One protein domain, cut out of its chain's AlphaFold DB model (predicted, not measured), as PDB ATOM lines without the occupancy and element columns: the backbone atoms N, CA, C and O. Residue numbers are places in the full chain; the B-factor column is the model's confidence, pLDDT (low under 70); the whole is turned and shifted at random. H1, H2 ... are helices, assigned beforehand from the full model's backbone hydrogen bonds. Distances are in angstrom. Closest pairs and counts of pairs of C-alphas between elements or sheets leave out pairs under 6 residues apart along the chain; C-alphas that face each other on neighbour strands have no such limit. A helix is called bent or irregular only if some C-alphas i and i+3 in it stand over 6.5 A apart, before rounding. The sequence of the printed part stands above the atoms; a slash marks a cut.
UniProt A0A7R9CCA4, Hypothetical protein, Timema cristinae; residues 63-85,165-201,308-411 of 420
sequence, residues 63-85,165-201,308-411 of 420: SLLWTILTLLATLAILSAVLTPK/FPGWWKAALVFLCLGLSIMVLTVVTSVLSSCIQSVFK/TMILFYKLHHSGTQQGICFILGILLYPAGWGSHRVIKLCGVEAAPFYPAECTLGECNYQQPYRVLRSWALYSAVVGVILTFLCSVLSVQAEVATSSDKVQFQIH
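AT A GLANCE: This is residues 63 to 85, 165 to 201 and 308 to 411 of the 420 residues of the protein "Hypothetical protein" of Timema cristinae (UniProt A0A7R9CCA4). Four long helices, H1, H2, H4 and H6, make an up-and-down bundle, a lengthwise ring in which each touches two of the others, with H4 shifted toward one end. Short H5 and the loops of residues 347 to 360 lie at that end, residues 365 to 371 stick out as a free loop, and short H7 stands free at the opposite end. The printed part has 164 residues with seven named helices, H1 to H7 in chain order, and no named strand; the class is all helix. The whole is loose, with a radius of gyration of the C-alphas of 20.2 A, and elongated, spanning 70 by 39 by 23 A.

IN THESE COORDINATES: Begin with the longest helix, H2: find C-alpha 167 at (-49.456, -105.693, -10.566); from there residues 167 to 199 run 47.6 A. H1, residues 63 to 82, starts at (-50.019, -138.538, -32.683) and is 28.4 A long. H4, residues 319 to 338, covers 31.5 A; it is irregular, but only just, with C-alphas 335 and 338 6.9 A apart. H6, residues 376 to 402, covers 38.4 A and has a kink of 27 degrees near residue 392. The shorter ones are H3, residues 308 to 315, H5, residues 340 to 346, and H7, residues 404 to 411, which ends at (-56.346, -157.949, -32.658).

HOW THE PARTS SIT: In the bundle each helix runs against the one before it. H2 touches H4, closest at the C-alphas of Ala 172 and Gly 329, 4.0 A, at a shallow tilt of 24 degrees. With residues 176 to 190 alone H2 touches H1, closest at the C-alphas of Thr 74 and Met 183, 6.6 A, at a shallow tilt of 30 degrees. Look next at Ala 80 and Ala 376, the closest C-alphas of H1 and H6, 4.3 A apart; these helices touch at a shallow tilt of 21 degrees. H4 and H6 touch at a shallow tilt of 11 degrees, closest at the C-alphas of Gly 319 and Ser 391, 4.8 A. H2 and H6 are apart; H1 and H4 are only just apart, closest 8.5 A. H5 is close to H4 but not clearly touching, about perpendicular at 85 degrees, with the C-alphas of Trp 337 and Ile 343 closest at 7.4 A. H3 touches no helix, and H6 and H7 meet only through their link. Every O i to N i+4 pair is within hydrogen-bond range in H1, H2, H3, H5 and H7; H4 has 11 of 16 and H6 21 of 23.

THE WHOLE: The C-alphas farthest apart, of Val 348 and His 411, are 70.6 A apart. Residues 86 to 164 are not printed, with 16.9 A between C-alphas 85 and 165; residues 202 to 307 are not printed, with 19.9 A between C-alphas 201 and 308. The link from H5 to H6 is long, 29 residues. The mean pLDDT of the printed part is 76.7; look for values under 70 in residues 308 to 320, 361 to 374 and 404 to 411, among them.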
ATOM      1  N   SER A  63     -50.470-138.590 -34.084       76.94
ATOM      2  CA  SER A  63     -50.019-138.538 -32.683       76.94
ATOM      3  C   SER A  63     -48.580-138.016 -32.552       76.94
ATOM      4  O   SER A  63     -48.296-137.185 -31.683       76.94
ATOM      5  N   LEU A  64     -47.679-138.396 -33.472       80.38
ATOM      6  CA  LEU A  64     -46.350-137.773 -33.570       80.38
ATOM      7  C   LEU A  64     -46.441-136.278 -33.864       80.38
ATOM      8  O   LEU A  64     -45.813-135.481 -33.176       80.38
ATOM      9  N   LEU A  65     -47.233-135.884 -34.865       85.44
ATOM     10  CA  LEU A  65     -47.385-134.475 -35.218       85.44
ATOM     11  C   LEU A  65     -47.924-133.665 -34.030       85.44
ATOM     12  O   LEU A  65     -47.390-132.601 -33.731       85.44
ATOM     13  N   TRP A  66     -48.923-134.187 -33.315       86.31
ATOM     14  CA  TRP A  66     -49.484-133.550 -32.124       86.31
ATOM     15  C   TRP A  66     -48.465-133.434 -30.976       86.31
ATOM     16  O   TRP A  66     -48.285-132.341 -30.437       86.31
ATOM     17  N   THR A  67     -47.742-134.505 -30.631       85.25
ATOM     18  CA  THR A  67     -46.715-134.466 -29.566       85.25
ATOM     19  C   THR A  67     -45.544-133.542 -29.916       85.25
ATOM     20  O   THR A  67     -45.124-132.748 -29.071       85.25
ATOM     21  N   ILE A  68     -45.064-133.555 -31.164       89.94
ATOM     22  CA  ILE A  68     -44.015-132.643 -31.649       89.94
ATOM     23  C   ILE A  68     -44.501-131.188 -31.613       89.94
ATOM     24  O   ILE A  68     -43.777-130.315 -31.135       89.94
ATOM     25  N   LEU A  69     -45.730-130.906 -32.055       89.50
ATOM     26  CA  LEU A  69     -46.299-129.556 -32.030       89.50
ATOM     27  C   LEU A  69     -46.462-129.027 -30.594       89.50
ATOM     28  O   LEU A  69     -46.164-127.866 -30.324       89.50
ATOM     29  N   THR A  70     -46.862-129.899 -29.667       89.88
ATOM     30  CA  THR A  70     -46.969-129.627 -28.222       89.88
ATOM     31  C   THR A  70     -45.593-129.317 -27.609       89.88
ATOM     32  O   THR A  70     -45.440-128.358 -26.845       89.88
ATOM     33  N   LEU A  71     -44.551-130.062 -27.997       90.88
ATOM     34  CA  LEU A  71     -43.166-129.798 -27.590       90.88
ATOM     35  C   LEU A  71     -42.633-128.470 -28.162       90.88
ATOM     36  O   LEU A  71     -41.994-127.696 -27.452       90.88
ATOM     37  N   LEU A  72     -42.930-128.154 -29.424       92.94
ATOM     38  CA  LEU A  72     -42.548-126.876 -30.035       92.94
ATOM     39  C   LEU A  72     -43.284-125.690 -29.392       92.94
ATOM     40  O   LEU A  72     -42.661-124.662 -29.126       92.94
ATOM     41  N   ALA A  73     -44.577-125.834 -29.079       92.31
ATOM     42  CA  ALA A  73     -45.360-124.816 -28.379       92.31
ATOM     43  C   ALA A  73     -44.812-124.542 -26.967       92.31
ATOM     44  O   ALA A  73     -44.571-123.386 -26.613       92.31
ATOM     45  N   THR A  74     -44.542-125.590 -26.179       90.31
ATOM     46  CA  THR A  74     -43.955-125.446 -24.832       90.31
ATOM     47  C   THR A  74     -42.583-124.782 -24.863       90.31
ATOM     48  O   THR A  74     -42.337-123.875 -24.068       90.31
ATOM     49  N   LEU A  75     -41.709-125.152 -25.805       90.69
ATOM     50  CA  LEU A  75     -40.400-124.512 -25.975       90.69
ATOM     51  C   LEU A  75     -40.511-123.049 -26.445       90.69
ATOM     52  O   LEU A  75     -39.743-122.205 -25.979       90.69
ATOM     53  N   ALA A  76     -41.480-122.714 -27.305       91.00
ATOM     54  CA  ALA A  76     -41.736-121.340 -27.746       91.00
ATOM     55  C   ALA A  76     -42.222-120.440 -26.592       91.00
ATOM     56  O   ALA A  76     -41.654-119.372 -26.364       91.00
ATOM     57  N   ILE A  77     -43.196-120.887 -25.789       91.06
ATOM     58  CA  ILE A  77     -43.644-120.115 -24.615       91.06
ATOM     59  C   ILE A  77     -42.544-120.042 -23.543       91.06
ATOM     60  O   ILE A  77     -42.306-118.973 -22.978       91.06
ATOM     61  N   LEU A  78     -41.833-121.142 -23.263       89.94
ATOM     62  CA  LEU A  78     -40.772-121.159 -22.253       89.94
ATOM     63  C   LEU A  78     -39.618-120.218 -22.630       89.94
ATOM     64  O   LEU A  78     -39.188-119.411 -21.806       89.94
ATOM     65  N   SER A  79     -39.138-120.277 -23.875       88.25
ATOM     66  CA  SER A  79     -38.083-119.373 -24.351       88.25
ATOM     67  C   SER A  79     -38.533-117.909 -24.348       88.25
ATOM     68  O   SER A  79     -37.750-117.046 -23.946       88.25
ATOM     69  N   ALA A  80     -39.796-117.620 -24.676       88.62
ATOM     70  CA  ALA A  80     -40.371-116.288 -24.519       88.62
ATOM     71  C   ALA A  80     -40.344-115.809 -23.053       88.62
ATOM     72  O   ALA A  80     -39.834-114.720 -22.784       88.62
ATOM     73  N   VAL A  81     -40.816-116.619 -22.095       87.69
ATOM     74  CA  VAL A  81     -40.849-116.261 -20.660       87.69
ATOM     75  C   VAL A  81     -39.449-116.005 -20.092       87.69
ATOM     76  O   VAL A  81     -39.256-115.021 -19.378       87.69
ATOM     77  N   LEU A  82     -38.463-116.841 -20.432       84.56
ATOM     78  CA  LEU A  82     -37.077-116.706 -19.957       84.56
ATOM     79  C   LEU A  82     -36.350-115.474 -20.539       84.56
ATOM     80  O   LEU A  82     -35.453-114.919 -19.895       84.56
ATOM     81  N   THR A  83     -36.717-115.034 -21.746       83.50
ATOM     82  CA  THR A  83     -35.951-114.041 -22.518       83.50
ATOM     83  C   THR A  83     -36.160-112.596 -22.023       83.50
ATOM     84  O   THR A  83     -37.282-112.088 -22.050       83.50
ATOM     85  N   PRO A  84     -35.094-111.842 -21.675       80.94
ATOM     86  CA  PRO A  84     -35.173-110.457 -21.186       80.94
ATOM     87  C   PRO A  84     -35.382-109.408 -22.303       80.94
ATOM     88  O   PRO A  84     -34.852-108.301 -22.217       80.94
ATOM     89  N   LYS A  85     -36.081-109.761 -23.390       83.38
ATOM     90  CA  LYS A  85     -36.239-108.944 -24.611       83.38
ATOM     91  C   LYS A  85     -37.670-108.980 -25.156       83.38
ATOM     92  O   LYS A  85     -37.913-109.404 -26.285       83.38
ATOM     93  N   PHE A 165     -42.634-103.998  -8.408       65.94
ATOM     94  CA  PHE A 165     -42.982-104.682  -9.660       65.94
ATOM     95  C   PHE A 165     -44.485-104.551 -10.001       65.94
ATOM     96  O   PHE A 165     -45.310-104.851  -9.133       65.94
ATOM     97  N   PRO A 166     -44.868-104.115 -11.227       76.06
ATOM     98  CA  PRO A 166     -46.257-103.790 -11.567       76.06
ATOM     99  C   PRO A 166     -47.238-104.955 -11.376       76.06
ATOM    100  O   PRO A 166     -46.974-106.072 -11.824       76.06
ATOM    101  N   GLY A 167     -48.411-104.682 -10.793       80.94
ATOM    102  CA  GLY A 167     -49.456-105.693 -10.566       80.94
ATOM    103  C   GLY A 167     -49.898-106.410 -11.848       80.94
ATOM    104  O   GLY A 167     -49.994-107.635 -11.863       80.94
ATOM    105  N   TRP A 168     -50.043-105.669 -12.951       86.62
ATOM    106  CA  TRP A 168     -50.344-106.214 -14.283       86.62
ATOM    107  C   TRP A 168     -49.317-107.254 -14.748       86.62
ATOM    108  O   TRP A 168     -49.686-108.295 -15.282       86.62
ATOM    109  N   TRP A 169     -48.027-107.024 -14.477       86.06
ATOM    110  CA  TRP A 169     -46.958-107.963 -14.820       86.06
ATOM    111  C   TRP A 169     -46.881-109.157 -13.853       86.06
ATOM    112  O   TRP A 169     -46.490-110.243 -14.278       86.06
ATOM    113  N   LYS A 170     -47.317-109.012 -12.587       82.75
ATOM    114  CA  LYS A 170     -47.532-110.162 -11.681       82.75
ATOM    115  C   LYS A 170     -48.643-111.064 -12.213       82.75
ATOM    116  O   LYS A 170     -48.429-112.263 -12.349       82.75
ATOM    117  N   ALA A 171     -49.789-110.484 -12.574       85.81
ATOM    118  CA  ALA A 171     -50.906-111.221 -13.159       85.81
ATOM    119  C   ALA A 171     -50.496-111.915 -14.471       85.81
ATOM    120  O   ALA A 171     -50.702-113.119 -14.611       85.81
ATOM    121  N   ALA A 172     -49.828-111.195 -15.381       89.25
ATOM    122  CA  ALA A 172     -49.290-111.752 -16.622       89.25
ATOM    123  C   ALA A 172     -48.397-112.982 -16.375       89.25
ATOM    124  O   ALA A 172     -48.606-114.032 -16.982       89.25
ATOM    125  N   LEU A 173     -47.441-112.880 -15.443       86.19
ATOM    126  CA  LEU A 173     -46.553-113.987 -15.082       86.19
ATOM    127  C   LEU A 173     -47.324-115.181 -14.497       86.19
ATOM    128  O   LEU A 173     -47.054-116.313 -14.889       86.19
ATOM    129  N   VAL A 174     -48.304-114.950 -13.616       86.12
ATOM    130  CA  VAL A 174     -49.133-116.020 -13.033       86.12
ATOM    131  C   VAL A 174     -49.911-116.776 -14.114       86.12
ATOM    132  O   VAL A 174     -49.856-118.005 -14.136       86.12
ATOM    133  N   PHE A 175     -50.568-116.084 -15.051       89.50
ATOM    134  CA  PHE A 175     -51.300-116.745 -16.140       89.50
ATOM    135  C   PHE A 175     -50.375-117.502 -17.109       89.50
ATOM    136  O   PHE A 175     -50.699-118.622 -17.508       89.50
ATOM    137  N   LEU A 176     -49.197-116.955 -17.434       89.06
ATOM    138  CA  LEU A 176     -48.205-117.644 -18.272       89.06
ATOM    139  C   LEU A 176     -47.614-118.880 -17.580       89.06
ATOM    140  O   LEU A 176     -47.440-119.914 -18.222       89.06
ATOM    141  N   CYS A 177     -47.336-118.810 -16.275       88.44
ATOM    142  CA  CYS A 177     -46.837-119.945 -15.498       88.44
ATOM    143  C   CYS A 177     -47.903-121.022 -15.263       88.44
ATOM    144  O   CYS A 177     -47.567-122.204 -15.303       88.44
ATOM    145  N   LEU A 178     -49.172-120.639 -15.081       85.75
ATOM    146  CA  LEU A 178     -50.302-121.568 -15.014       85.75
ATOM    147  C   LEU A 178     -50.515-122.279 -16.358       85.75
ATOM    148  O   LEU A 178     -50.619-123.500 -16.395       85.75
ATOM    149  N   GLY A 179     -50.504-121.538 -17.470       86.94
ATOM    150  CA  GLY A 179     -50.550-122.138 -18.803       86.94
ATOM    151  C   GLY A 179     -49.383-123.106 -19.025       86.94
ATOM    152  O   GLY A 179     -49.603-124.242 -19.433       86.94
ATOM    153  N   LEU A 180     -48.150-122.702 -18.687       89.06
ATOM    154  CA  LEU A 180     -46.949-123.528 -18.853       89.06
ATOM    155  C   LEU A 180     -46.966-124.798 -17.996       89.06
ATOM    156  O   LEU A 180     -46.538-125.839 -18.488       89.06
ATOM    157  N   SER A 181     -47.432-124.750 -16.744       84.94
ATOM    158  CA  SER A 181     -47.475-125.946 -15.893       84.94
ATOM    159  C   SER A 181     -48.466-126.978 -16.434       84.94
ATOM    160  O   SER A 181     -48.121-128.155 -16.535       84.94
ATOM    161  N   ILE A 182     -49.643-126.534 -16.883       83.94
ATOM    162  CA  ILE A 182     -50.656-127.384 -17.521       83.94
ATOM    163  C   ILE A 182     -50.122-127.964 -18.851       83.94
ATOM    164  O   ILE A 182     -50.244-129.165 -19.103       83.94
ATOM    165  N   MET A 183     -49.439-127.156 -19.670       86.44
ATOM    166  CA  MET A 183     -48.815-127.605 -20.926       86.44
ATOM    167  C   MET A 183     -47.705-128.650 -20.676       86.44
ATOM    168  O   MET A 183     -47.637-129.680 -21.344       86.44
ATOM    169  N   VAL A 184     -46.855-128.445 -19.660       86.12
ATOM    170  CA  VAL A 184     -45.806-129.407 -19.270       86.12
ATOM    171  C   VAL A 184     -46.410-130.710 -18.742       86.12
ATOM    172  O   VAL A 184     -45.938-131.784 -19.114       86.12
ATOM    173  N   LEU A 185     -47.483-130.652 -17.946       82.94
ATOM    174  CA  LEU A 185     -48.239-131.843 -17.536       82.94
ATOM    175  C   LEU A 185     -48.852-132.574 -18.748       82.94
ATOM    176  O   LEU A 185     -48.832-133.804 -18.791       82.94
ATOM    177  N   THR A 186     -49.315-131.845 -19.768       82.69
ATOM    178  CA  THR A 186     -49.804-132.421 -21.038       82.69
ATOM    179  C   THR A 186     -48.701-133.201 -21.764       82.69
ATOM    180  O   THR A 186     -48.907-134.345 -22.171       82.69
ATOM    181  N   VAL A 187     -47.493-132.631 -21.871       84.19
ATOM    182  CA  VAL A 187     -46.337-133.331 -22.459       84.19
ATOM    183  C   VAL A 187     -45.977-134.570 -21.636       84.19
ATOM    184  O   VAL A 187     -45.876-135.663 -22.194       84.19
ATOM    185  N   VAL A 188     -45.842-134.438 -20.311       82.12
ATOM    186  CA  VAL A 188     -45.465-135.548 -19.419       82.12
ATOM    187  C   VAL A 188     -46.480-136.693 -19.477       82.12
ATOM    188  O   VAL A 188     -46.074-137.843 -19.630       82.12
ATOM    189  N   THR A 189     -47.784-136.411 -19.424       77.00
ATOM    190  CA  THR A 189     -48.823-137.451 -19.545       77.00
ATOM    191  C   THR A 189     -48.802-138.127 -20.916       77.00
ATOM    192  O   THR A 189     -48.871-139.350 -20.966       77.00
ATOM    193  N   SER A 190     -48.613-137.393 -22.019       76.44
ATOM    194  CA  SER A 190     -48.524-138.000 -23.362       76.44
ATOM    195  C   SER A 190     -47.348-138.980 -23.512       76.44
ATOM    196  O   SER A 190     -47.511-140.077 -24.059       76.44
ATOM    197  N   VAL A 191     -46.183-138.640 -22.949       77.56
ATOM    198  CA  VAL A 191     -45.008-139.521 -22.914       77.56
ATOM    199  C   VAL A 191     -45.258-140.717 -21.995       77.56
ATOM    200  O   VAL A 191     -45.034-141.852 -22.407       77.56
ATOM    201  N   LEU A 192     -45.787-140.499 -20.785       74.88
ATOM    202  CA  LEU A 192     -46.082-141.580 -19.839       74.88
ATOM    203  C   LEU A 192     -47.127-142.562 -20.381       74.88
ATOM    204  O   LEU A 192     -46.906-143.764 -20.272       74.88
ATOM    205  N   SER A 193     -48.201-142.099 -21.023       69.94
ATOM    206  CA  SER A 193     -49.181-142.966 -21.695       69.94
ATOM    207  C   SER A 193     -48.525-143.827 -22.776       69.94
ATOM    208  O   SER A 193     -48.748-145.037 -22.816       69.94
ATOM    209  N   SER A 194     -47.648-143.235 -23.593       64.62
ATOM    210  CA  SER A 194     -46.881-143.958 -24.619       64.62
ATOM    211  C   SER A 194     -45.953-145.016 -24.003       64.62
ATOM    212  O   SER A 194     -45.881-146.150 -24.481       64.62
ATOM    213  N   CYS A 195     -45.284-144.686 -22.893       64.06
ATOM    214  CA  CYS A 195     -44.443-145.627 -22.154       64.06
ATOM    215  C   CYS A 195     -45.267-146.760 -21.519       64.06
ATOM    216  O   CYS A 195     -44.928-147.930 -21.698       64.06
ATOM    217  N   ILE A 196     -46.364-146.442 -20.824       59.16
ATOM    218  CA  ILE A 196     -47.221-147.399 -20.105       59.16
ATOM    219  C   ILE A 196     -47.861-148.394 -21.081       59.16
ATOM    220  O   ILE A 196     -47.807-149.598 -20.826       59.16
ATOM    221  N   GLN A 197     -48.364-147.932 -22.232       51.19
ATOM    222  CA  GLN A 197     -48.884-148.813 -23.287       51.19
ATOM    223  C   GLN A 197     -47.814-149.764 -23.849       51.19
ATOM    224  O   GLN A 197     -48.124-150.914 -24.161       51.19
ATOM    225  N   SER A 198     -46.549-149.332 -23.927       49.81
ATOM    226  CA  SER A 198     -45.454-150.198 -24.386       49.81
ATOM    227  C   SER A 198     -45.032-151.258 -23.354       49.81
ATOM    228  O   SER A 198     -44.575-152.334 -23.738       49.81
ATOM    229  N   VAL A 199     -45.223-150.990 -22.055       49.94
ATOM    230  CA  VAL A 199     -44.836-151.885 -20.947       49.94
ATOM    231  C   VAL A 199     -45.955-152.867 -20.558       49.94
ATOM    232  O   VAL A 199     -45.685-154.047 -20.309       49.94
ATOM    233  N   PHE A 200     -47.217-152.429 -20.501       44.22
ATOM    234  CA  PHE A 200     -48.288-153.186 -19.838       44.22
ATOM    235  C   PHE A 200     -49.126-154.081 -20.756       44.22
ATOM    236  O   PHE A 200     -50.305-153.843 -21.002       44.22
ATOM    237  N   LYS A 201     -48.544-155.228 -21.136       48.38
ATOM    238  CA  LYS A 201     -49.318-156.429 -21.525       48.38
ATOM    239  C   LYS A 201     -49.169-157.643 -20.590       48.38
ATOM    240  O   LYS A 201     -49.656-158.719 -20.926       48.38
ATOM    241  N   THR A 308     -59.797-142.140 -14.730       49.22
ATOM    242  CA  THR A 308     -59.267-140.862 -14.206       49.22
ATOM    243  C   THR A 308     -58.384-140.156 -15.223       49.22
ATOM    244  O   THR A 308     -58.484-138.938 -15.310       49.22
ATOM    245  N   MET A 309     -57.619-140.870 -16.056       51.81
ATOM    246  CA  MET A 309     -56.917-140.275 -17.200       51.81
ATOM    247  C   MET A 309     -57.894-139.715 -18.233       51.81
ATOM    248  O   MET A 309     -57.755-138.558 -18.604       51.81
ATOM    249  N   ILE A 310     -58.919-140.466 -18.646       52.19
ATOM    250  CA  ILE A 310     -59.942-139.999 -19.600       52.19
ATOM    251  C   ILE A 310     -60.781-138.855 -19.008       52.19
ATOM    252  O   ILE A 310     -61.134-137.924 -19.728       52.19
ATOM    253  N   LEU A 311     -61.084-138.876 -17.707       46.09
ATOM    254  CA  LEU A 311     -61.832-137.814 -17.031       46.09
ATOM    255  C   LEU A 311     -60.972-136.561 -16.828       46.09
ATOM    256  O   LEU A 311     -61.482-135.466 -17.042       46.09
ATOM    257  N   PHE A 312     -59.675-136.691 -16.520       52.84
ATOM    258  CA  PHE A 312     -58.745-135.560 -16.587       52.84
ATOM    259  C   PHE A 312     -58.657-135.036 -18.015       52.84
ATOM    260  O   PHE A 312     -58.862-133.849 -18.210       52.84
ATOM    261  N   TYR A 313     -58.451-135.899 -19.014       50.25
ATOM    262  CA  TYR A 313     -58.388-135.528 -20.431       50.25
ATOM    263  C   TYR A 313     -59.686-134.854 -20.904       50.25
ATOM    264  O   TYR A 313     -59.609-133.981 -21.759       50.25
ATOM    265  N   LYS A 314     -60.850-135.178 -20.307       49.72
ATOM    266  CA  LYS A 314     -62.146-134.508 -20.532       49.72
ATOM    267  C   LYS A 314     -62.340-133.192 -19.773       49.72
ATOM    268  O   LYS A 314     -62.779-132.232 -20.396       49.72
ATOM    269  N   LEU A 315     -61.976-133.084 -18.491       42.44
ATOM    270  CA  LEU A 315     -61.943-131.783 -17.790       42.44
ATOM    271  C   LEU A 315     -60.940-130.822 -18.457       42.44
ATOM    272  O   LEU A 315     -61.163-129.617 -18.528       42.44
ATOM    273  N   HIS A 316     -59.866-131.389 -18.995       51.44
ATOM    274  CA  HIS A 316     -58.803-130.758 -19.765       51.44
ATOM    275  C   HIS A 316     -59.081-130.774 -21.286       51.44
ATOM    276  O   HIS A 316     -58.211-130.386 -22.066       51.44
ATOM    277  N   HIS A 317     -60.287-131.158 -21.747       49.22
ATOM    278  CA  HIS A 317     -60.678-131.131 -23.175       49.22
ATOM    279  C   HIS A 317     -61.057-129.712 -23.612       49.22
ATOM    280  O   HIS A 317     -62.108-129.414 -24.171       49.22
ATOM    281  N   SER A 318     -60.157-128.808 -23.271       52.38
ATOM    282  CA  SER A 318     -60.145-127.404 -23.593       52.38
ATOM    283  C   SER A 318     -58.672-127.005 -23.634       52.38
ATOM    284  O   SER A 318     -58.157-126.329 -22.750       52.38
ATOM    285  N   GLY A 319     -57.968-127.390 -24.707       57.25
ATOM    286  CA  GLY A 319     -56.683-126.758 -25.050       57.25
ATOM    287  C   GLY A 319     -56.838-125.236 -25.216       57.25
ATOM    288  O   GLY A 319     -55.903-124.468 -24.989       57.25
ATOM    289  N   THR A 320     -58.074-124.794 -25.470       63.19
ATOM    290  CA  THR A 320     -58.555-123.426 -25.272       63.19
ATOM    291  C   THR A 320     -58.277-122.860 -23.874       63.19
ATOM    292  O   THR A 320     -57.876-121.710 -23.825       63.19
ATOM    293  N   GLN A 321     -58.394-123.585 -22.751       74.00
ATOM    294  CA  GLN A 321     -58.026-123.062 -21.418       74.00
ATOM    295  C   GLN A 321     -56.538-122.690 -21.342       74.00
ATOM    296  O   GLN A 321     -56.207-121.599 -20.880       74.00
ATOM    297  N   GLN A 322     -55.639-123.545 -21.846       81.44
ATOM    298  CA  GLN A 322     -54.205-123.230 -21.904       81.44
ATOM    299  C   GLN A 322     -53.946-122.016 -22.809       81.44
ATOM    300  O   GLN A 322     -53.268-121.070 -22.407       81.44
ATOM    301  N   GLY A 323     -54.549-122.008 -24.004       84.62
ATOM    302  CA  GLY A 323     -54.476-120.891 -24.947       84.62
ATOM    303  C   GLY A 323     -55.024-119.578 -24.377       84.62
ATOM    304  O   GLY A 323     -54.410-118.535 -24.573       84.62
ATOM    305  N   ILE A 324     -56.119-119.620 -23.614       87.62
ATOM    306  CA  ILE A 324     -56.729-118.472 -22.925       87.62
ATOM    307  C   ILE A 324     -55.804-117.963 -21.817       87.62
ATOM    308  O   ILE A 324     -55.556-116.762 -21.762       87.62
ATOM    309  N   CYS A 325     -55.227-118.838 -20.985       89.19
ATOM    310  CA  CYS A 325     -54.224-118.441 -19.991       89.19
ATOM    311  C   CYS A 325     -53.025-117.742 -20.651       89.19
ATOM    312  O   CYS A 325     -52.588-116.690 -20.185       89.19
ATOM    313  N   PHE A 326     -52.528-118.262 -21.777       92.19
ATOM    314  CA  PHE A 326     -51.451-117.603 -22.514       92.19
ATOM    315  C   PHE A 326     -51.880-116.272 -23.158       92.19
ATOM    316  O   PHE A 326     -51.125-115.305 -23.077       92.19
ATOM    317  N   ILE A 327     -53.084-116.176 -23.735       93.44
ATOM    318  CA  ILE A 327     -53.635-114.922 -24.281       93.44
ATOM    319  C   ILE A 327     -53.767-113.862 -23.182       93.44
ATOM    320  O   ILE A 327     -53.262-112.755 -23.352       93.44
ATOM    321  N   LEU A 328     -54.383-114.194 -22.044       91.44
ATOM    322  CA  LEU A 328     -54.511-113.289 -20.897       91.44
ATOM    323  C   LEU A 328     -53.132-112.838 -20.403       91.44
ATOM    324  O   LEU A 328     -52.905-111.646 -20.201       91.44
ATOM    325  N   GLY A 329     -52.187-113.774 -20.291       90.94
ATOM    326  CA  GLY A 329     -50.798-113.495 -19.942       90.94
ATOM    327  C   GLY A 329     -50.104-112.512 -20.892       90.94
ATOM    328  O   GLY A 329     -49.453-111.570 -20.439       90.94
ATOM    329  N   ILE A 330     -50.279-112.687 -22.205       91.88
ATOM    330  CA  ILE A 330     -49.715-111.794 -23.228       91.88
ATOM    331  C   ILE A 330     -50.415-110.428 -23.224       91.88
ATOM    332  O   ILE A 330     -49.723-109.422 -23.331       91.88
ATOM    333  N   LEU A 331     -51.741-110.355 -23.063       92.81
ATOM    334  CA  LEU A 331     -52.505-109.095 -23.063       92.81
ATOM    335  C   LEU A 331     -52.266-108.238 -21.806       92.81
ATOM    336  O   LEU A 331     -52.228-107.009 -21.889       92.81
ATOM    337  N   LEU A 332     -52.055-108.865 -20.645       91.25
ATOM    338  CA  LEU A 332     -51.758-108.167 -19.388       91.25
ATOM    339  C   LEU A 332     -50.353-107.538 -19.362       91.25
ATOM    340  O   LEU A 332     -50.100-106.630 -18.566       91.25
ATOM    341  N   TYR A 333     -49.435-107.975 -20.229       89.94
ATOM    342  CA  TYR A 333     -48.087-107.412 -20.280       89.94
ATOM    343  C   TYR A 333     -48.057-105.980 -20.879       89.94
ATOM    344  O   TYR A 333     -47.537-105.087 -20.200       89.94
ATOM    345  N   PRO A 334     -48.671-105.689 -22.048       91.81
ATOM    346  CA  PRO A 334     -48.867-104.325 -22.543       91.81
ATOM    347  C   PRO A 334     -49.711-103.418 -21.644       91.81
ATOM    348  O   PRO A 334     -49.417-102.227 -21.538       91.81
ATOM    349  N   ALA A 335     -50.703-103.959 -20.929       91.50
ATOM    350  CA  ALA A 335     -51.475-103.182 -19.952       91.50
ATOM    351  C   ALA A 335     -50.577-102.548 -18.864       91.50
ATOM    352  O   ALA A 335     -50.841-101.444 -18.391       91.50
ATOM    353  N   GLY A 336     -49.461-103.201 -18.513       88.12
ATOM    354  CA  GLY A 336     -48.479-102.692 -17.553       88.12
ATOM    355  C   GLY A 336     -47.547-101.576 -18.057       88.12
ATOM    356  O   GLY A 336     -46.752-101.069 -17.259       88.12
ATOM    357  N   TRP A 337     -47.609-101.176 -19.334       90.25
ATOM    358  CA  TRP A 337     -46.702-100.159 -19.898       90.25
ATOM    359  C   TRP A 337     -46.969 -98.731 -19.405       90.25
ATOM    360  O   TRP A 337     -46.033 -97.947 -19.328       90.25
ATOM    361  N   GLY A 338     -48.178 -98.425 -18.923       86.06
ATOM    362  CA  GLY A 338     -48.468 -97.164 -18.223       86.06
ATOM    363  C   GLY A 338     -47.901 -97.068 -16.798       86.06
ATOM    364  O   GLY A 338     -48.268 -96.172 -16.044       86.06
ATOM    365  N   SER A 339     -47.058 -98.012 -16.364       86.50
ATOM    366  CA  SER A 339     -46.450 -97.963 -15.030       86.50
ATOM    367  C   SER A 339     -45.233 -97.033 -14.996       86.50
ATOM    368  O   SER A 339     -44.400 -97.041 -15.900       86.50
ATOM    369  N   HIS A 340     -45.054 -96.298 -13.890       83.12
ATOM    370  CA  HIS A 340     -43.965 -95.319 -13.676       83.12
ATOM    371  C   HIS A 340     -42.543 -95.847 -13.961       83.12
ATOM    372  O   HIS A 340     -41.613 -95.081 -14.209       83.12
ATOM    373  N   ARG A 341     -42.348 -97.171 -13.929       79.94
ATOM    374  CA  ARG A 341     -41.076 -97.835 -14.257       79.94
ATOM    375  C   ARG A 341     -40.843 -97.987 -15.758       79.94
ATOM    376  O   ARG A 341     -39.697 -97.887 -16.185       79.94
ATOM    377  N   VAL A 342     -41.900 -98.214 -16.534       84.94
ATOM    378  CA  VAL A 342     -41.845 -98.247 -18.000       84.94
ATOM    379  C   VAL A 342     -41.774 -96.822 -18.546       84.94
ATOM    380  O   VAL A 342     -40.923 -96.560 -19.384       84.94
ATOM    381  N   ILE A 343     -42.509 -95.873 -17.959       86.44
ATOM    382  CA  ILE A 343     -42.377 -94.429 -18.238       86.44
ATOM    383  C   ILE A 343     -40.916 -93.961 -18.063       86.44
ATOM    384  O   ILE A 343     -40.310 -93.394 -18.970       86.44
ATOM    385  N   LYS A 344     -40.264 -94.310 -16.943       84.81
ATOM    386  CA  LYS A 344     -38.831 -94.017 -16.719       84.81
ATOM    387  C   LYS A 344     -37.855 -94.730 -17.672       84.81
ATOM    388  O   LYS A 344     -36.687 -94.351 -17.719       84.81
ATOM    389  N   LEU A 345     -38.292 -95.757 -18.402       84.06
ATOM    390  CA  LEU A 345     -37.478 -96.499 -19.373       84.06
ATOM    391  C   LEU A 345     -37.664 -95.961 -20.802       84.06
ATOM    392  O   LEU A 345     -36.675 -95.785 -21.522       84.06
ATOM    393  N   CYS A 346     -38.922 -95.701 -21.166       87.31
ATOM    394  CA  CYS A 346     -39.441 -95.525 -22.522       87.31
ATOM    395  C   CYS A 346     -39.927 -94.102 -22.842       87.31
ATOM    396  O   CYS A 346     -40.421 -93.876 -23.940       87.31
ATOM    397  N   GLY A 347     -39.821 -93.158 -21.905       88.50
ATOM    398  CA  GLY A 347     -40.268 -91.777 -22.096       88.50
ATOM    399  C   GLY A 347     -41.608 -91.476 -21.421       88.50
ATOM    400  O   GLY A 347     -42.342 -92.375 -21.004       88.50
ATOM    401  N   VAL A 348     -41.907 -90.182 -21.291       89.31
ATOM    402  CA  VAL A 348     -43.085 -89.674 -20.562       89.31
ATOM    403  C   VAL A 348     -44.419 -90.088 -21.194       89.31
ATOM    404  O   VAL A 348     -45.379 -90.312 -20.468       89.31
ATOM    405  N   GLU A 349     -44.438 -90.301 -22.511       90.56
ATOM    406  CA  GLU A 349     -45.617 -90.700 -23.294       90.56
ATOM    407  C   GLU A 349     -45.998 -92.191 -23.156       90.56
ATOM    408  O   GLU A 349     -46.914 -92.661 -23.831       90.56
ATOM    409  N   ALA A 350     -45.288 -92.988 -22.345       89.25
ATOM    410  CA  ALA A 350     -45.561 -94.425 -22.233       89.25
ATOM    411  C   ALA A 350     -46.867 -94.697 -21.461       89.25
ATOM    412  O   ALA A 350     -46.990 -94.397 -20.273       89.25
ATOM    413  N   ALA A 351     -47.833 -95.321 -22.133       90.56
ATOM    414  CA  ALA A 351     -49.185 -95.557 -21.629       90.56
ATOM    415  C   ALA A 351     -49.555 -97.053 -21.726       90.56
ATOM    416  O   ALA A 351     -48.837 -97.832 -22.361       90.56
ATOM    417  N   PRO A 352     -50.657 -97.521 -21.106       91.06
ATOM    418  CA  PRO A 352     -51.125 -98.892 -21.302       91.06
ATOM    419  C   PRO A 352     -51.305 -99.185 -22.797       91.06
ATOM    420  O   PRO A 352     -51.924 -98.403 -23.512       91.06
ATOM    421  N   PHE A 353     -50.745-100.301 -23.270       90.81
ATOM    422  CA  PHE A 353     -50.707-100.707 -24.685       90.81
ATOM    423  C   PHE A 353     -49.914 -99.795 -25.652       90.81
ATOM    424  O   PHE A 353     -49.790-100.155 -26.822       90.81
ATOM    425  N   TYR A 354     -49.295 -98.695 -25.197       90.31
ATOM    426  CA  TYR A 354     -48.495 -97.789 -26.036       90.31
ATOM    427  C   TYR A 354     -47.052 -97.607 -25.502       90.31
ATOM    428  O   TYR A 354     -46.862 -97.038 -24.427       90.31
ATOM    429  N   PRO A 355     -46.009 -98.080 -26.220       84.25
ATOM    430  CA  PRO A 355     -44.654 -98.224 -25.673       84.25
ATOM    431  C   PRO A 355     -43.751 -96.976 -25.785       84.25
ATOM    432  O   PRO A 355     -42.598 -97.053 -25.360       84.25
ATOM    433  N   ALA A 356     -44.228 -95.859 -26.347       89.62
ATOM    434  CA  ALA A 356     -43.447 -94.634 -26.584       89.62
ATOM    435  C   ALA A 356     -42.080 -94.889 -27.275       89.62
ATOM    436  O   ALA A 356     -42.052 -95.471 -28.357       89.62
ATOM    437  N   GLU A 357     -40.949 -94.475 -26.684       86.69
ATOM    438  CA  GLU A 357     -39.597 -94.618 -27.265       86.69
ATOM    439  C   GLU A 357     -39.067 -96.072 -27.258       86.69
ATOM    440  O   GLU A 357     -37.975 -96.335 -27.771       86.69
ATOM    441  N   CYS A 358     -39.782 -97.023 -26.645       87.00
ATOM    442  CA  CYS A 358     -39.355 -98.421 -26.575       87.00
ATOM    443  C   CYS A 358     -39.818 -99.252 -27.780       87.00
ATOM    444  O   CYS A 358     -40.980 -99.216 -28.183       87.00
ATOM    445  N   THR A 359     -38.930-100.098 -28.304       83.81
ATOM    446  CA  THR A 359     -39.217-100.965 -29.452       83.81
ATOM    447  C   THR A 359     -39.680-102.367 -29.039       83.81
ATOM    448  O   THR A 359     -39.194-102.972 -28.078       83.81
ATOM    449  N   LEU A 360     -40.637-102.892 -29.812       77.56
ATOM    450  CA  LEU A 360     -41.279-104.208 -29.657       77.56
ATOM    451  C   LEU A 360     -40.834-105.186 -30.756       77.56
ATOM    452  O   LEU A 360     -41.619-105.979 -31.264       77.56
ATOM    453  N   GLY A 361     -39.584-105.075 -31.194       59.88
ATOM    454  CA  GLY A 361     -39.095-105.719 -32.407       59.88
ATOM    455  C   GLY A 361     -37.705-105.214 -32.772       59.88
ATOM    456  O   GLY A 361     -37.002-104.655 -31.930       59.88
ATOM    457  N   GLU A 362     -37.270-105.466 -34.001       44.47
ATOM    458  CA  GLU A 362     -35.897-105.185 -34.430       44.47
ATOM    459  C   GLU A 362     -35.565-103.690 -34.467       44.47
ATOM    460  O   GLU A 362     -36.159-102.932 -35.227       44.47
ATOM    461  N   CYS A 363     -34.503-103.305 -33.760       39.97
ATOM    462  CA  CYS A 363     -33.664-102.197 -34.200       39.97
ATOM    463  C   CYS A 363     -32.651-102.769 -35.202       39.97
ATOM    464  O   CYS A 363     -31.659-103.377 -34.795       39.97
ATOM    465  N   ASN A 364     -32.914-102.631 -36.504       33.84
ATOM    466  CA  ASN A 364     -31.951-103.014 -37.536       33.84
ATOM    467  C   ASN A 364     -30.810-101.987 -37.598       33.84
ATOM    468  O   ASN A 364     -31.051-100.827 -37.930       33.84
ATOM    469  N   TYR A 365     -29.576-102.426 -37.342       38.75
ATOM    470  CA  TYR A 365     -28.390-101.745 -37.854       38.75
ATOM    471  C   TYR A 365     -27.231-102.728 -38.086       38.75
ATOM    472  O   TYR A 365     -26.458-102.997 -37.174       38.75
ATOM    473  N   GLN A 366     -27.160-103.243 -39.319       40.03
ATOM    474  CA  GLN A 366     -25.969-103.609 -40.110       40.03
ATOM    475  C   GLN A 366     -24.804-104.411 -39.466       40.03
ATOM    476  O   GLN A 366     -24.243-104.041 -38.442       40.03
ATOM    477  N   GLN A 367     -24.303-105.403 -40.223       38.78
ATOM    478  CA  GLN A 367     -23.167-106.316 -39.940       38.78
ATOM    479  C   GLN A 367     -23.494-107.564 -39.072       38.78
ATOM    480  O   GLN A 367     -24.493-107.576 -38.351       38.78
ATOM    481  N   PRO A 368     -22.740-108.684 -39.211       56.72
ATOM    482  CA  PRO A 368     -23.300-110.025 -39.027       56.72
ATOM    483  C   PRO A 368     -22.842-110.752 -37.747       56.72
ATOM    484  O   PRO A 368     -22.057-110.256 -36.943       56.72
ATOM    485  N   TYR A 369     -23.353-111.975 -37.563       50.09
ATOM    486  CA  TYR A 369     -22.984-112.933 -36.503       50.09
ATOM    487  C   TYR A 369     -23.280-112.538 -35.039       50.09
ATOM    488  O   TYR A 369     -22.853-113.245 -34.125       50.09
ATOM    489  N   ARG A 370     -24.088-111.501 -34.769       46.41
ATOM    490  CA  ARG A 370     -24.725-111.313 -33.446       46.41
ATOM    491  C   ARG A 370     -26.238-111.139 -33.550       46.41
ATOM    492  O   ARG A 370     -26.761-110.041 -33.693       46.41
ATOM    493  N   VAL A 371     -26.935-112.268 -33.425       44.59
ATOM    494  CA  VAL A 371     -28.398-112.402 -33.452       44.59
ATOM    495  C   VAL A 371     -29.020-111.713 -32.227       44.59
ATOM    496  O   VAL A 371     -29.244-112.330 -31.188       44.59
ATOM    497  N   LEU A 372     -29.274-110.402 -32.322       45.47
ATOM    498  CA  LEU A 372     -29.810-109.601 -31.212       45.47
ATOM    499  C   LEU A 372     -31.350-109.490 -31.191       45.47
ATOM    500  O   LEU A 372     -31.866-108.776 -30.333       45.47
ATOM    501  N   ARG A 373     -32.044-110.243 -32.060       52.72
ATOM    502  CA  ARG A 373     -33.512-110.386 -32.210       52.72
ATOM    503  C   ARG A 373     -34.298-110.136 -30.901       52.72
ATOM    504  O   ARG A 373     -34.074-110.777 -29.871       52.72
ATOM    505  N   SER A 374     -35.265-109.227 -30.974       59.38
ATOM    506  CA  SER A 374     -36.187-108.810 -29.903       59.38
ATOM    507  C   SER A 374     -37.497-109.612 -29.965       59.38
ATOM    508  O   SER A 374     -38.589-109.054 -30.032       59.38
ATOM    509  N   TRP A 375     -37.408-110.942 -30.066       73.31
ATOM    510  CA  TRP A 375     -38.529-111.756 -30.565       73.31
ATOM    511  C   TRP A 375     -39.269-112.569 -29.499       73.31
ATOM    512  O   TRP A 375     -40.006-113.487 -29.847       73.31
ATOM    513  N   ALA A 376     -39.127-112.233 -28.213       85.12
ATOM    514  CA  ALA A 376     -39.808-112.956 -27.135       85.12
ATOM    515  C   ALA A 376     -41.341-112.841 -27.234       85.12
ATOM    516  O   ALA A 376     -42.033-113.853 -27.175       85.12
ATOM    517  N   LEU A 377     -41.867-111.638 -27.499       86.06
ATOM    518  CA  LEU A 377     -43.301-111.412 -27.720       86.06
ATOM    519  C   LEU A 377     -43.822-112.197 -28.940       86.06
ATOM    520  O   LEU A 377     -44.842-112.876 -28.852       86.06
ATOM    521  N   TYR A 378     -43.091-112.173 -30.059       88.06
ATOM    522  CA  TYR A 378     -43.444-112.943 -31.259       88.06
ATOM    523  C   TYR A 378     -43.388-114.458 -31.019       88.06
ATOM    524  O   TYR A 378     -44.266-115.182 -31.476       88.06
ATOM    525  N   SER A 379     -42.399-114.945 -30.262       89.44
ATOM    526  CA  SER A 379     -42.293-116.354 -29.870       89.44
ATOM    527  C   SER A 379     -43.448-116.781 -28.956       89.44
ATOM    528  O   SER A 379     -43.981-117.875 -29.134       89.44
ATOM    529  N   ALA A 380     -43.917-115.894 -28.070       90.88
ATOM    530  CA  ALA A 380     -45.118-116.124 -27.273       90.88
ATOM    531  C   ALA A 380     -46.376-116.235 -28.155       90.88
ATOM    532  O   ALA A 380     -47.125-117.201 -28.033       90.88
ATOM    533  N   VAL A 381     -46.580-115.302 -29.095       92.06
ATOM    534  CA  VAL A 381     -47.715-115.334 -30.041       92.06
ATOM    535  C   VAL A 381     -47.683-116.592 -30.918       92.06
ATOM    536  O   VAL A 381     -48.705-117.259 -31.070       92.06
ATOM    537  N   VAL A 382     -46.512-116.979 -31.437       91.69
ATOM    538  CA  VAL A 382     -46.343-118.235 -32.187       91.69
ATOM    539  C   VAL A 382     -46.659-119.445 -31.303       91.69
ATOM    540  O   VAL A 382     -47.431-120.302 -31.721       91.69
ATOM    541  N   GLY A 383     -46.155-119.503 -30.067       91.88
ATOM    542  CA  GLY A 383     -46.473-120.575 -29.118       91.88
ATOM    543  C   GLY A 383     -47.971-120.688 -28.805       91.88
ATOM    544  O   GLY A 383     -48.491-121.800 -28.698       91.88
ATOM    545  N   VAL A 384     -48.693-119.565 -28.745       92.50
ATOM    546  CA  VAL A 384     -50.159-119.547 -28.614       92.50
ATOM    547  C   VAL A 384     -50.832-120.133 -29.852       92.50
ATOM    548  O   VAL A 384     -51.654-121.036 -29.714       92.50
ATOM    549  N   ILE A 385     -50.457-119.697 -31.058       92.75
ATOM    550  CA  ILE A 385     -51.008-120.237 -32.313       92.75
ATOM    551  C   ILE A 385     -50.761-121.753 -32.404       92.75
ATOM    552  O   ILE A 385     -51.688-122.512 -32.687       92.75
ATOM    553  N   LEU A 386     -49.549-122.215 -32.077       90.69
ATOM    554  CA  LEU A 386     -49.208-123.641 -32.012       90.69
ATOM    555  C   LEU A 386     -50.036-124.393 -30.950       90.69
ATOM    556  O   LEU A 386     -50.408-125.540 -31.182       90.69
ATOM    557  N   THR A 387     -50.385-123.753 -29.828       90.31
ATOM    558  CA  THR A 387     -51.265-124.326 -28.786       90.31
ATOM    559  C   THR A 387     -52.709-124.490 -29.279       90.31
ATOM    560  O   THR A 387     -53.321-125.533 -29.052       90.31
ATOM    561  N   PHE A 388     -53.254-123.520 -30.022       89.88
ATOM    562  CA  PHE A 388     -54.581-123.665 -30.642       89.88
ATOM    563  C   PHE A 388     -54.594-124.736 -31.745       89.88
ATOM    564  O   PHE A 388     -55.514-125.552 -31.787       89.88
ATOM    565  N   LEU A 389     -53.554-124.804 -32.583       89.88
ATOM    566  CA  LEU A 389     -53.398-125.871 -33.582       89.88
ATOM    567  C   LEU A 389     -53.267-127.259 -32.924       89.88
ATOM    568  O   LEU A 389     -53.915-128.209 -33.361       89.88
ATOM    569  N   CYS A 390     -52.509-127.368 -31.829       87.06
ATOM    570  CA  CYS A 390     -52.442-128.557 -30.974       87.06
ATOM    571  C   CYS A 390     -53.835-128.962 -30.456       87.06
ATOM    572  O   CYS A 390     -54.207-130.131 -30.565       87.06
ATOM    573  N   SER A 391     -54.648-128.008 -29.986       85.19
ATOM    574  CA  SER A 391     -56.015-128.283 -29.521       85.19
ATOM    575  C   SER A 391     -56.928-128.842 -30.623       85.19
ATOM    576  O   SER A 391     -57.739-129.718 -30.336       85.19
ATOM    577  N   VAL A 392     -56.799-128.377 -31.872       84.75
ATOM    578  CA  VAL A 392     -57.585-128.894 -33.013       84.75
ATOM    579  C   VAL A 392     -57.106-130.288 -33.432       84.75
ATOM    580  O   VAL A 392     -57.919-131.191 -33.636       84.75
ATOM    581  N   LEU A 393     -55.789-130.495 -33.518       82.56
ATOM    582  CA  LEU A 393     -55.208-131.794 -33.871       82.56
ATOM    583  C   LEU A 393     -55.469-132.869 -32.804       82.56
ATOM    584  O   LEU A 393     -55.557-134.041 -33.156       82.56
ATOM    585  N   SER A 394     -55.655-132.488 -31.534       82.44
ATOM    586  CA  SER A 394     -56.004-133.409 -30.441       82.44
ATOM    587  C   SER A 394     -57.288-134.192 -30.742       82.44
ATOM    588  O   SER A 394     -57.304-135.416 -30.631       82.44
ATOM    589  N   VAL A 395     -58.340-133.503 -31.201       79.75
ATOM    590  CA  VAL A 395     -59.637-134.117 -31.550       79.75
ATOM    591  C   VAL A 395     -59.484-135.078 -32.736       79.75
ATOM    592  O   VAL A 395     -60.046-136.172 -32.747       79.75
ATOM    593  N   GLN A 396     -58.672-134.706 -33.728       77.94
ATOM    594  CA  GLN A 396     -58.402-135.551 -34.897       77.94
ATOM    595  C   GLN A 396     -57.556-136.786 -34.546       77.94
ATOM    596  O   GLN A 396     -57.756-137.854 -35.127       77.94
ATOM    597  N   ALA A 397     -56.625-136.663 -33.597       73.81
ATOM    598  CA  ALA A 397     -55.829-137.777 -33.090       73.81
ATOM    599  C   ALA A 397     -56.680-138.764 -32.268       73.81
ATOM    600  O   ALA A 397     -56.497-139.973 -32.411       73.81
ATOM    601  N   GLU A 398     -57.638-138.271 -31.475       73.12
ATOM    602  CA  GLU A 398     -58.602-139.097 -30.734       73.12
ATOM    603  C   GLU A 398     -59.451-139.946 -31.697       73.12
ATOM    604  O   GLU A 398     -59.396-141.175 -31.635       73.12
ATOM    605  N   VAL A 399     -60.112-139.315 -32.679       75.00
ATOM    606  CA  VAL A 399     -60.935-140.003 -33.700       75.00
ATOM    607  C   VAL A 399     -60.124-141.009 -34.533       75.00
ATOM    608  O   VAL A 399     -60.609-142.098 -34.847       75.00
ATOM    609  N   ALA A 400     -58.872-140.686 -34.873       67.94
ATOM    610  CA  ALA A 400     -57.989-141.606 -35.594       67.94
ATOM    611  C   ALA A 400     -57.550-142.818 -34.746       67.94
ATOM    612  O   ALA A 400     -57.226-143.865 -35.306       67.94
ATOM    613  N   THR A 401     -57.543-142.691 -33.416       64.81
ATOM    614  CA  THR A 401     -57.129-143.750 -32.479       64.81
ATOM    615  C   THR A 401     -58.310-144.629 -32.046       64.81
ATOM    616  O   THR A 401     -58.129-145.818 -31.779       64.81
ATOM    617  N   SER A 402     -59.529-144.082 -32.021       65.88
ATOM    618  CA  SER A 402     -60.745-144.790 -31.602       65.88
ATOM    619  C   SER A 402     -61.415-145.636 -32.695       65.88
ATOM    620  O   SER A 402     -62.390-146.320 -32.403       65.88
ATOM    621  N   SER A 403     -60.947-145.595 -33.948       71.00
ATOM    622  CA  SER A 403     -61.603-146.296 -35.065       71.00
ATOM    623  C   SER A 403     -61.458-147.826 -34.991       71.00
ATOM    624  O   SER A 403     -60.354-148.359 -34.845       71.00
ATOM    625  N   ASP A 404     -62.564-148.550 -35.201       68.81
ATOM    626  CA  ASP A 404     -62.638-150.022 -35.138       68.81
ATOM    627  C   ASP A 404     -61.643-150.726 -36.069       68.81
ATOM    628  O   ASP A 404     -61.117-151.794 -35.754       68.81
ATOM    629  N   LYS A 405     -61.322-150.104 -37.212       65.44
ATOM    630  CA  LYS A 405     -60.345-150.630 -38.174       65.44
ATOM    631  C   LYS A 405     -58.934-150.711 -37.576       65.44
ATOM    632  O   LYS A 405     -58.159-151.581 -37.970       65.44
ATOM    633  N   VAL A 406     -58.616-149.843 -36.613       61.22
ATOM    634  CA  VAL A 406     -57.364-149.873 -35.843       61.22
ATOM    635  C   VAL A 406     -57.433-150.967 -34.783       61.22
ATOM    636  O   VAL A 406     -56.537-151.804 -34.724       61.22
ATOM    637  N   GLN A 407     -58.530-151.036 -34.020       62.06
ATOM    638  CA  GLN A 407     -58.753-152.087 -33.016       62.06
ATOM    639  C   GLN A 407     -58.654-153.495 -33.629       62.06
ATOM    640  O   GLN A 407     -57.969-154.368 -33.095       62.06
ATOM    641  N   PHE A 408     -59.224-153.705 -34.816       64.62
ATOM    642  CA  PHE A 408     -59.113-154.969 -35.546       64.62
ATOM    643  C   PHE A 408     -57.668-155.297 -35.979       64.62
ATOM    644  O   PHE A 408     -57.232-156.440 -35.846       64.62
ATOM    645  N   GLN A 409     -56.883-154.309 -36.431       62.28
ATOM    646  CA  GLN A 409     -55.455-154.505 -36.745       62.28
ATOM    647  C   GLN A 409     -54.629-154.849 -35.487       62.28
ATOM    648  O   GLN A 409     -53.707-155.663 -35.569       62.28
ATOM    649  N   ILE A 410     -54.988-154.296 -34.319       62.19
ATOM    650  CA  ILE A 410     -54.389-154.647 -33.018       62.19
ATOM    651  C   ILE A 410     -54.709-156.102 -32.650       62.19
ATOM    652  O   ILE A 410     -53.815-156.835 -32.221       62.19
ATOM    653  N   HIS A 411     -55.953-156.550 -32.859       57.06
ATOM    654  CA  HIS A 411     -56.346-157.949 -32.658       57.06
ATOM    655  C   HIS A 411     -55.622-158.925 -33.603       57.06
ATOM    656  O   HIS A 411     -55.367-160.060 -33.208       57.06
TER     657      HIS A 411